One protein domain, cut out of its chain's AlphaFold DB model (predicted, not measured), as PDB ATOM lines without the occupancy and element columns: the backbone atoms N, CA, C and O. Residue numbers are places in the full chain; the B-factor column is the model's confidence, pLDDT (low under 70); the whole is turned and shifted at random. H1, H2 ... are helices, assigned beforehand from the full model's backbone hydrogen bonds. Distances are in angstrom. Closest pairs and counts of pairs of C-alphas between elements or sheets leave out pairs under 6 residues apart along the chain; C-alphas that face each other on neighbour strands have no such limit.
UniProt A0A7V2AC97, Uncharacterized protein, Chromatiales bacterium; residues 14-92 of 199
ATOM      1  N   ALA A  14      96.752 119.288 140.966       92.62
ATOM      2  CA  ALA A  14      97.552 118.172 141.458       92.62
ATOM      3  C   ALA A  14      98.977 118.591 141.835       92.62
ATOM      4  O   ALA A  14      99.489 119.618 141.404       92.62
ATOM      5  N   VAL A  15      99.653 117.735 142.599       91.94
ATOM      6  CA  VAL A  15     101.109 117.806 142.763       91.94
ATOM      7  C   VAL A  15     101.732 116.828 141.775       91.94
ATOM      8  O   VAL A  15     101.410 115.639 141.811       91.94
ATOM      9  N   CYS A  16     102.626 117.308 140.910       93.00
ATOM     10  CA  CYS A  16     103.312 116.469 139.935       93.00
ATOM     11  C   CYS A  16     104.610 115.896 140.508       93.00
ATOM     12  O   CYS A  16     105.447 116.617 141.066       93.00
ATOM     13  N   TRP A  17     104.779 114.586 140.348       92.12
ATOM     14  CA  TRP A  17     105.964 113.841 140.750       92.12
ATOM     15  C   TRP A  17     106.539 113.176 139.507       92.12
ATOM     16  O   TRP A  17     105.844 112.430 138.826       92.12
ATOM     17  N   GLU A  18     107.808 113.445 139.228       92.25
ATOM     18  CA  GLU A  18     108.480 112.983 138.017       92.25
ATOM     19  C   GLU A  18     109.757 112.240 138.388       92.25
ATOM     20  O   GLU A  18     110.444 112.589 139.352       92.25
ATOM     21  N   LEU A  19     110.061 111.205 137.608       92.88
ATOM     22  CA  LEU A  19     111.274 110.413 137.729       92.88
ATOM     23  C   LEU A  19     111.928 110.291 136.357       92.88
ATOM     24  O   LEU A  19     111.482 109.521 135.507       92.88
ATOM     25  N   GLU A  20     113.029 111.010 136.168       94.12
ATOM     26  CA  GLU A  20     113.838 110.879 134.966       94.12
ATOM     27  C   GLU A  20     114.768 109.661 135.063       94.12
ATOM     28  O   GLU A  20     115.332 109.335 136.115       94.12
ATOM     29  N   SER A  21     114.903 108.944 133.950       90.19
ATOM     30  CA  SER A  21     115.715 107.733 133.842       90.19
ATOM     31  C   SER A  21     116.432 107.717 132.505       90.19
ATOM     32  O   SER A  21     115.825 108.033 131.488       90.19
ATOM     33  N   SER A  22     117.682 107.261 132.481       90.38
ATOM     34  CA  SER A  22     118.458 107.113 131.247       90.38
ATOM     35  C   SER A  22     119.183 105.765 131.179       90.38
ATOM     36  O   SER A  22     119.327 105.054 132.183       90.38
ATOM     37  N   GLY A  23     119.601 105.392 129.967       91.56
ATOM     38  CA  GLY A  23     120.382 104.184 129.698       91.56
ATOM     39  C   GLY A  23     119.714 102.897 130.190       91.56
ATOM     40  O   GLY A  23     118.512 102.687 130.024       91.56
ATOM     41  N   GLU A  24     120.505 102.035 130.826       88.88
ATOM     42  CA  GLU A  24     120.050 100.737 131.340       88.88
ATOM     43  C   GLU A  24     118.914 100.868 132.368       88.88
ATOM     44  O   GLU A  24     117.993 100.053 132.388       88.88
ATOM     45  N   LYS A  25     118.934 101.929 133.186       88.12
ATOM     46  CA  LYS A  25     117.872 102.198 134.163       88.12
ATOM     47  C   LYS A  25     116.555 102.544 133.475       88.12
ATOM     48  O   LYS A  25     115.515 102.097 133.931       88.12
ATOM     49  N   ALA A  26     116.569 103.321 132.394       92.31
ATOM     50  CA  ALA A  26     115.339 103.607 131.652       92.31
ATOM     51  C   ALA A  26     114.740 102.329 131.053       92.31
ATOM     52  O   ALA A  26     113.546 102.090 131.201       92.31
ATOM     53  N   ARG A  27     115.591 101.487 130.449       93.12
ATOM     54  CA  ARG A  27     115.171 100.213 129.855       93.12
ATOM     55  C   ARG A  27     114.514  99.296 130.887       93.12
ATOM     56  O   ARG A  27     113.378  98.902 130.679       93.12
ATOM     57  N   LYS A  28     115.163  99.061 132.030       92.88
ATOM     58  CA  LYS A  28     114.609  98.207 133.097       92.88
ATOM     59  C   LYS A  28     113.253  98.699 133.618       92.88
ATOM     60  O   LYS A  28     112.347  97.901 133.790       92.88
ATOM     61  N   ARG A  29     113.079 100.015 133.814       94.00
ATOM     62  CA  ARG A  29     111.792 100.614 134.245       94.00
ATOM     63  C   ARG A  29     110.709 100.363 133.206       94.00
ATOM     64  O   ARG A  29     109.573 100.071 133.547       94.00
ATOM     65  N   PHE A  30     111.065 100.517 131.936       95.44
ATOM     66  CA  PHE A  30     110.142 100.276 130.842       95.44
ATOM     67  C   PHE A  30     109.740  98.798 130.760       95.44
ATOM     68  O   PHE A  30     108.559  98.508 130.593       95.44
ATOM     69  N   ASP A  31     110.692  97.882 130.950       96.38
ATOM     70  CA  ASP A  31     110.434  96.442 130.992       96.38
ATOM     71  C   ASP A  31     109.495  96.078 132.157       96.38
ATOM     72  O   ASP A  31     108.480  95.424 131.918       96.38
ATOM     73  N   ASP A  32     109.738  96.599 133.366       95.31
ATOM     74  CA  ASP A  32     108.871  96.401 134.543       95.31
ATOM     75  C   ASP A  32     107.422  96.873 134.264       95.31
ATOM     76  O   ASP A  32     106.447  96.184 134.579       95.31
ATOM     77  N   ILE A  33     107.257  98.031 133.609       96.19
ATOM     78  CA  ILE A  33     105.939  98.555 133.203       96.19
ATOM     79  C   ILE A  33     105.266  97.632 132.178       96.19
ATOM     80  O   ILE A  33     104.066  97.356 132.281       96.19
ATOM     81  N   LEU A  34     106.012  97.153 131.179       97.50
ATOM     82  CA  LEU A  34     105.478  96.243 130.164       97.50
ATOM     83  C   LEU A  34     105.059  94.901 130.764       97.50
ATOM     84  O   LEU A  34     104.026  94.360 130.365       97.50
ATOM     85  N   GLU A  35     105.836  94.361 131.699       96.38
ATOM     86  CA  GLU A  35     105.501  93.131 132.415       96.38
ATOM     87  C   GLU A  35     104.202  93.287 133.209       96.38
ATOM     88  O   GLU A  35     103.304  92.454 133.066       96.38
ATOM     89  N   ALA A  36     104.038  94.396 133.936       95.25
ATOM     90  CA  ALA A  36     102.806  94.684 134.668       95.25
ATOM     91  C   ALA A  36     101.575  94.775 133.747       95.25
ATOM     92  O   ALA A  36     100.520  94.216 134.051       95.25
ATOM     93  N   VAL A  37     101.705  95.431 132.589       96.81
ATOM     94  CA  VAL A  37     100.618  95.533 131.598       96.81
ATOM     95  C   VAL A  37     100.288  94.174 130.977       96.81
ATOM     96  O   VAL A  37      99.114  93.857 130.770       96.81
ATOM     97  N   ARG A  38     101.303  93.356 130.672       97.06
ATOM     98  CA  ARG A  38     101.111  92.004 130.121       97.06
ATOM     99  C   ARG A  38     100.403  91.092 131.116       97.06
ATOM    100  O   ARG A  38      99.479  90.393 130.710       97.06
ATOM    101  N   TRP A  39     100.805  91.141 132.384       95.06
ATOM    102  CA  TRP A  39     100.161  90.391 133.460       95.06
ATOM    103  C   TRP A  39      98.707  90.834 133.661       95.06
ATOM    104  O   TRP A  39      97.800  90.009 133.626       95.06
ATOM    105  N   ALA A  40      98.446  92.143 133.735       95.31
ATOM    106  CA  ALA A  40      97.075  92.647 133.847       95.31
ATOM    107  C   ALA A  40      96.199  92.194 132.669       95.31
ATOM    108  O   ALA A  40      95.042  91.825 132.845       95.31
ATOM    109  N   ARG A  41      96.757  92.151 131.452       94.31
ATOM    110  CA  ARG A  41      96.047  91.623 130.282       94.31
ATOM    111  C   ARG A  41      95.719  90.133 130.413       94.31
ATOM    112  O   ARG A  41      94.622  89.754 130.010       94.31
ATOM    113  N   SER A  42      96.641  89.302 130.909       93.94
ATOM    114  CA  SER A  42      96.391  87.858 131.062       93.94
ATOM    115  C   SER A  42      95.348  87.556 132.133       93.94
ATOM    116  O   SER A  42      94.581  86.615 131.970       93.94
ATOM    117  N   GLU A  43      95.277  88.388 133.170       94.31
ATOM    118  CA  GLU A  43      94.300  88.267 134.259       94.31
ATOM    119  C   GLU A  43      92.970  88.996 133.974       94.31
ATOM    120  O   GLU A  43      92.100  89.065 134.838       94.31
ATOM    121  N   HIS A  44      92.784  89.544 132.766       87.06
ATOM    122  CA  HIS A  44      91.621  90.368 132.402       87.06
ATOM    123  C   HIS A  44      91.391  91.583 133.332       87.06
ATOM    124  O   HIS A  44      90.260  92.041 133.509       87.06
ATOM    125  N   GLU A  45      92.465  92.136 133.893       91.75
ATOM    126  CA  GLU A  45      92.463  93.339 134.722       91.75
ATOM    127  C   GLU A  45      92.656  94.632 133.901       91.75
ATOM    128  O   GLU A  45      92.995  94.626 132.711       91.75
ATOM    129  N   ASP A  46      92.459  95.783 134.555       95.12
ATOM    130  CA  ASP A  46      92.693  97.097 133.953       95.12
ATOM    131  C   ASP A  46      94.193  97.376 133.743       95.12
ATOM    132  O   ASP A  46      94.943  97.724 134.662       95.12
ATOM    133  N   GLN A  47      94.611  97.285 132.479       95.88
ATOM    134  CA  GLN A  47      95.969  97.569 132.016       95.88
ATOM    135  C   GLN A  47      96.419  99.002 132.344       95.88
ATOM    136  O   GLN A  47      97.597  99.211 132.648       95.88
ATOM    137  N   VAL A  48      95.512  99.988 132.309       95.25
ATOM    138  CA  VAL A  48      95.857 101.391 132.591       95.25
ATOM    139  C   VAL A  48      96.167 101.561 134.071       95.25
ATOM    140  O   VAL A  48      97.198 102.146 134.415       95.25
ATOM    141  N   SER A  49      95.340 100.999 134.958       93.00
ATOM    142  CA  SER A  49      95.631 101.008 136.392       93.00
ATOM    143  C   SER A  49      96.924 100.262 136.726       93.00
ATOM    144  O   SER A  49      97.666 100.746 137.583       93.00
ATOM    145  N   ALA A  50      97.216  99.129 136.081       94.12
ATOM    146  CA  ALA A  50      98.458  98.386 136.310       94.12
ATOM    147  C   ALA A  50      99.698  99.196 135.897       94.12
ATOM    148  O   ALA A  50     100.659  99.310 136.667       94.12
ATOM    149  N   MET A  51      99.642  99.843 134.730       95.31
ATOM    150  CA  MET A  51     100.680 100.767 134.267       95.31
ATOM    151  C   MET A  51     100.871 101.930 135.252       95.31
ATOM    152  O   MET A  51     101.989 102.182 135.701       95.31
ATOM    153  N   ALA A  52      99.786 102.610 135.633       93.75
ATOM    154  CA  ALA A  52      99.834 103.758 136.537       93.75
ATOM    155  C   ALA A  52     100.379 103.389 137.928       93.75
ATOM    156  O   ALA A  52     101.200 104.125 138.481       93.75
ATOM    157  N   LYS A  53      99.976 102.233 138.477       94.00
ATOM    158  CA  LYS A  53     100.514 101.710 139.743       94.00
ATOM    159  C   LYS A  53     102.013 101.453 139.640       94.00
ATOM    160  O   LYS A  53     102.749 101.916 140.501       94.00
ATOM    161  N   THR A  54     102.471 100.798 138.576       95.56
ATOM    162  CA  THR A  54     103.895 100.464 138.392       95.56
ATOM    163  C   THR A  54     104.760 101.719 138.243       95.56
ATOM    164  O   THR A  54     105.783 101.858 138.917       95.56
ATOM    165  N   ILE A  55     104.307 102.705 137.457       95.00
ATOM    166  CA  ILE A  55     104.952 104.029 137.368       95.00
ATOM    167  C   ILE A  55     105.018 104.684 138.755       95.00
ATOM    168  O   ILE A  55     106.078 105.149 139.184       95.00
ATOM    169  N   GLY A  56     103.900 104.673 139.480       94.56
ATOM    170  CA  GLY A  56     103.815 105.190 140.839       94.56
ATOM    171  C   GLY A  56     104.786 104.502 141.801       94.56
ATOM    172  O   GLY A  56     105.486 105.179 142.549       94.56
ATOM    173  N   GLN A  57     104.900 103.176 141.749       95.44
ATOM    174  CA  GLN A  57     105.825 102.397 142.573       95.44
ATOM    175  C   GLN A  57     107.292 102.728 142.273       95.44
ATOM    176  O   GLN A  57     108.094 102.782 143.211       95.44
ATOM    177  N   HIS A  58     107.659 102.991 141.013       95.31
ATOM    178  CA  HIS A  58     109.007 103.454 140.666       95.31
ATOM    179  C   HIS A  58     109.314 104.834 141.251       95.31
ATOM    180  O   HIS A  58     110.380 105.024 141.839       95.31
ATOM    181  N   ILE A  59     108.381 105.784 141.129       93.94
ATOM    182  CA  ILE A  59     108.508 107.116 141.737       93.94
ATOM    183  C   ILE A  59     108.618 106.979 143.261       93.94
ATOM    184  O   ILE A  59     109.534 107.530 143.870       93.94
ATOM    185  N   GLY A  60     107.741 106.177 143.869       93.25
ATOM    186  CA  GLY A  60     107.714 105.910 145.306       93.25
ATOM    187  C   GLY A  60     108.964 105.199 145.835       93.25
ATOM    188  O   GLY A  60     109.304 105.336 147.007       93.25
ATOM    189  N   GLY A  61     109.670 104.454 144.983       91.38
ATOM    190  CA  GLY A  61     110.962 103.847 145.304       91.38
ATOM    191  C   GLY A  61     112.149 104.797 145.154       91.38
ATOM    192  O   GLY A  61     113.163 104.613 145.822       91.38
ATOM    193  N   ALA A  62     112.043 105.819 144.305       91.25
ATOM    194  CA  ALA A  62     113.136 106.755 144.047       91.25
ATOM    195  C   ALA A  62     113.341 107.791 145.166       91.25
ATOM    196  O   ALA A  62     114.392 108.429 145.222       91.25
ATOM    197  N   ILE A  63     112.357 107.962 146.047       90.06
ATOM    198  CA  ILE A  63     112.349 108.973 147.107       90.06
ATOM    199  C   ILE A  63     111.820 108.395 148.418       90.06
ATOM    200  O   ILE A  63     110.947 107.528 148.437       90.06
ATOM    201  N   ASP A  64     112.334 108.905 149.534       91.44
ATOM    202  CA  ASP A  64     111.866 108.515 150.859       91.44
ATOM    203  C   ASP A  64     111.780 109.732 151.781       91.44
ATOM    204  O   ASP A  64     112.744 110.484 151.936       91.44
ATOM    205  N   PHE A  65     110.612 109.926 152.390       92.94
ATOM    206  CA  PHE A  65     110.362 111.000 153.345       92.94
ATOM    207  C   PHE A  65     110.468 110.438 154.754       92.94
ATOM    208  O   PHE A  65     109.551 109.785 155.250       92.94
ATOM    209  N   ILE A  66     111.610 110.682 155.382       93.56
ATOM    210  CA  ILE A  66     111.959 110.149 156.699       93.56
ATOM    211  C   ILE A  66     111.807 111.211 157.785       93.56
ATOM    212  O   ILE A  66     112.101 112.388 157.567       93.56
ATOM    213  N   ASP A  67     111.395 110.777 158.969       92.88
ATOM    214  CA  ASP A  67     111.401 111.594 160.170       92.88
ATOM    215  C   ASP A  67     112.780 111.526 160.843       92.88
ATOM    216  O   ASP A  67     113.257 110.467 161.253       92.88
ATOM    217  N   ARG A  68     113.436 112.682 160.946       91.12
ATOM    218  CA  ARG A  68     114.755 112.820 161.579       91.12
ATOM    219  C   ARG A  68     114.677 113.178 163.061       91.12
ATOM    220  O   ARG A  68     115.726 113.257 163.700       91.12
ATOM    221  N   SER A  69     113.481 113.372 163.615       89.75
ATOM    222  CA  SER A  69     113.273 113.737 165.023       89.75
ATOM    223  C   SER A  69     113.879 112.717 165.999       89.75
ATOM    224  O   SER A  69     114.343 113.092 167.071       89.75
ATOM    225  N   ALA A  70     113.967 111.446 165.592       76.38
ATOM    226  CA  ALA A  70     114.544 110.356 166.379       76.38
ATOM    227  C   ALA A  70     116.075 110.439 166.573       76.38
ATOM    228  O   ALA A  70     116.630 109.691 167.375       76.38
ATOM    229  N   GLY A  71     116.777 111.315 165.843       82.75
ATOM    230  CA  GLY A  71     118.212 111.557 166.034       82.75
ATOM    231  C   GLY A  71     119.161 110.443 165.563       82.75
ATOM    232  O   GLY A  71     120.359 110.524 165.837       82.75
ATOM    233  N   ASP A  72     118.680 109.416 164.847       86.06
ATOM    234  CA  ASP A  72     119.557 108.382 164.279       86.06
ATOM    235  C   ASP A  72     120.411 108.970 163.138       86.06
ATOM    236  O   ASP A  72     119.922 109.653 162.235       86.06
ATOM    237  N   LYS A  73     121.720 108.697 163.170       84.88
ATOM    238  CA  LYS A  73     122.657 109.103 162.109       84.88
ATOM    239  C   LYS A  73     122.455 108.290 160.830       84.88
ATOM    240  O   LYS A  73     122.859 108.724 159.751       84.88
ATOM    241  N   ASN A  74     121.879 107.098 160.944       84.94
ATOM    242  CA  ASN A  74     121.583 106.224 159.830       84.94
ATOM    243  C   ASN A  74     120.156 106.466 159.326       84.94
ATOM    244  O   ASN A  74     119.186 105.955 159.879       84.94
ATOM    245  N   LEU A  75     120.056 107.177 158.202       86.06
ATOM    246  CA  LEU A  75     118.786 107.529 157.563       86.06
ATOM    247  C   LEU A  75     117.901 106.317 157.232       86.06
ATOM    248  O   LEU A  75     116.684 106.451 157.201       86.06
ATOM    249  N   ALA A  76     118.488 105.136 157.008       84.31
ATOM    250  CA  ALA A  76     117.733 103.922 156.695       84.31
ATOM    251  C   ALA A  76     116.985 103.337 157.908       84.31
ATOM    252  O   ALA A  76     116.122 102.479 157.732       84.31
ATOM    253  N   ARG A  77     117.335 103.765 159.129       85.81
ATOM    254  CA  ARG A  77     116.679 103.356 160.382       85.81
ATOM    255  C   ARG A  77     115.643 104.364 160.862       85.81
ATOM    256  O   ARG A  77     114.854 104.044 161.745       85.81
ATOM    257  N   CYS A  78     115.646 105.564 160.289       91.25
ATOM    258  CA  CYS A  78     114.654 106.574 160.604       91.25
ATOM    259  C   CYS A  78     113.259 106.100 160.170       91.25
ATOM    260  O   CYS A  78     113.112 105.543 159.074       91.25
ATOM    261  N   PRO A  79     112.221 106.335 160.991       92.94
ATOM    262  CA  PRO A  79     110.857 106.039 160.589       92.94
ATOM    263  C   PRO A  79     110.444 106.922 159.407       92.94
ATOM    264  O   PRO A  79     110.936 108.035 159.221       92.94
ATOM    265  N   ARG A  80     109.531 106.412 158.584       93.69
ATOM    266  CA  ARG A  80     108.947 107.154 157.464       93.69
ATOM    267  C   ARG A  80     107.857 108.093 157.970       93.69
ATOM    268  O   ARG A  80     107.085 107.708 158.842       93.69
ATOM    269  N   LEU A  81     107.749 109.281 157.381       95.31
ATOM    270  CA  LEU A  81     106.659 110.210 157.668       95.31
ATOM    271  C   LEU A  81     105.304 109.606 157.265       95.31
ATOM    272  O   LEU A  81     105.151 109.055 156.172       95.31
ATOM    273  N   ASP A  82     104.298 109.767 158.125       95.69
ATOM    274  CA  ASP A  82     102.976 109.147 157.964       95.69
ATOM    275  C   ASP A  82     102.302 109.468 156.631       95.69
ATOM    276  O   ASP A  82     101.667 108.602 156.023       95.69
ATOM    277  N   PHE A  83     102.426 110.710 156.155       94.88
ATOM    278  CA  PHE A  83     101.828 111.105 154.882       94.88
ATOM    279  C   PHE A  83     102.413 110.290 153.722       94.88
ATOM    280  O   PHE A  83     101.679 109.876 152.825       94.88
ATOM    281  N   TRP A  84     103.716 110.005 153.766       94.12
ATOM    282  CA  TRP A  84     104.397 109.249 152.725       94.12
ATOM    283  C   TRP A  84     104.027 107.772 152.792       94.12
ATOM    284  O   TRP A  84     103.720 107.171 151.766       94.12
ATOM    285  N   THR A  85     103.923 107.211 153.998       94.56
ATOM    286  CA  THR A  85     103.389 105.856 154.208       94.56
ATOM    287  C   THR A  85     101.991 105.696 153.597       94.56
ATOM    288  O   THR A  85     101.728 104.709 152.911       94.56
ATOM    289  N   LYS A  86     101.107 106.688 153.770       95.19
ATOM    290  CA  LYS A  86      99.758 106.684 153.171       95.19
ATOM    291  C   LYS A  86      99.790 106.749 151.643       95.19
ATOM    292  O   LYS A  86      98.980 106.087 150.995       95.19
ATOM    293  N   ILE A  87     100.705 107.529 151.065       93.12
ATOM    294  CA  ILE A  87     100.882 107.596 149.609       93.12
ATOM    295  C   ILE A  87     101.376 106.248 149.078       93.12
ATOM    296  O   ILE A  87     100.738 105.684 148.195       93.12
ATOM    297  N   LEU A  88     102.431 105.674 149.663       93.44
ATOM    298  CA  LEU A  88     102.962 104.372 149.244       93.44
ATOM    299  C   LEU A  88     101.913 103.253 149.336       93.44
ATOM    300  O   LEU A  88     101.850 102.407 148.448       93.44
ATOM    301  N   ALA A  89     101.049 103.269 150.356       93.19
ATOM    302  CA  ALA A  89      99.945 102.317 150.465       93.19
ATOM    303  C   ALA A  89      98.962 102.423 149.283       93.19
ATOM    304  O   ALA A  89      98.531 101.402 148.752       93.19
ATOM    305  N   LYS A  90      98.652 103.642 148.821       91.00
ATOM    306  CA  LYS A  90      97.812 103.870 147.630       91.00
ATOM    307  C   LYS A  90      98.499 103.441 146.332       91.00
ATOM    308  O   LYS A  90      97.820 102.994 145.414       91.00
ATOM    309  N   LEU A  91      99.824 103.562 146.265       89.00
ATOM    310  CA  LEU A  91     100.628 103.125 145.120       89.00
ATOM    311  C   LEU A  91     100.838 101.599 145.086       89.00
ATOM    312  O   LEU A  91     101.345 101.078 144.101       89.00
ATOM    313  N   GLY A  92     100.446 100.867 146.135       88.00
ATOM    314  CA  GLY A  92     100.692  99.427 146.240       88.00
ATOM    315  C   GLY A  92     102.141  99.086 146.595       88.00
ATOM    316  O   GLY A  92     102.606  97.996 146.280       88.00
TER     317      GLY A  92
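AT A GLANCE: This is residues 14 to 92 of the 199 residues of an uncharacterized protein of Chromatiales bacterium (UniProt A0A7V2AC97). Three helices follow one another in a loose zigzag: H1, the longest, and H2 make a narrow V closed by the tight link at residues 43 to 46, and H3 folds back along the far part of H2. The long loop of residues 63 to 81 makes one end of the elongated whole, and residues 22 to 28, of which 23 to 28 belong to H1, stick out. The printed part has 79 residues, with three named helices in the order H1, H2, H3 and no named strand, in the class all helix. It is loose, with a radius of gyration of the C-alphas of 15.3 A and spans of 47 by 29 by 25 A.

IN THESE COORDINATES: H1 holds residues 23 to 42, from C-alpha 23 at (120.382, 104.184, 129.698), and is 29.1 A long. H2 holds residues 47 to 62, from C-alpha 47 at (95.969, 97.569, 132.016), and is 22.9 A long. H3 holds residues 82 to 91, is 14.4 A long and ends with C-alpha 91 at (100.628, 103.125, 145.120).

HOW THE PARTS SIT: H1 and H2 touch and form a helical hairpin; their closest C-alphas are those of Val 37 and Gln 47, 5.1 A apart. They run opposite ways at a tilt of 35.2 degrees, only just steep. H2 touches H3 with residues 53 to 60 alone, and the closest C-alphas are those of Lys 53 and Leu 91, 5.6 A apart. This second helical hairpin runs opposite ways at a shallow tilt of 34 degrees, only just short of steep. H1 and H3 are apart. In H1, H2 and H3 every O i to N i+4 pair is within hydrogen-bond range.

THE WHOLE: The C-alphas of His 44 and Gly 71, 47.8 A apart, are the two farthest apart. The link from H2 to H3, 19 residues, is long. The printed part has no cut; its mean pLDDT is 92.4, and no printed residue is under 70.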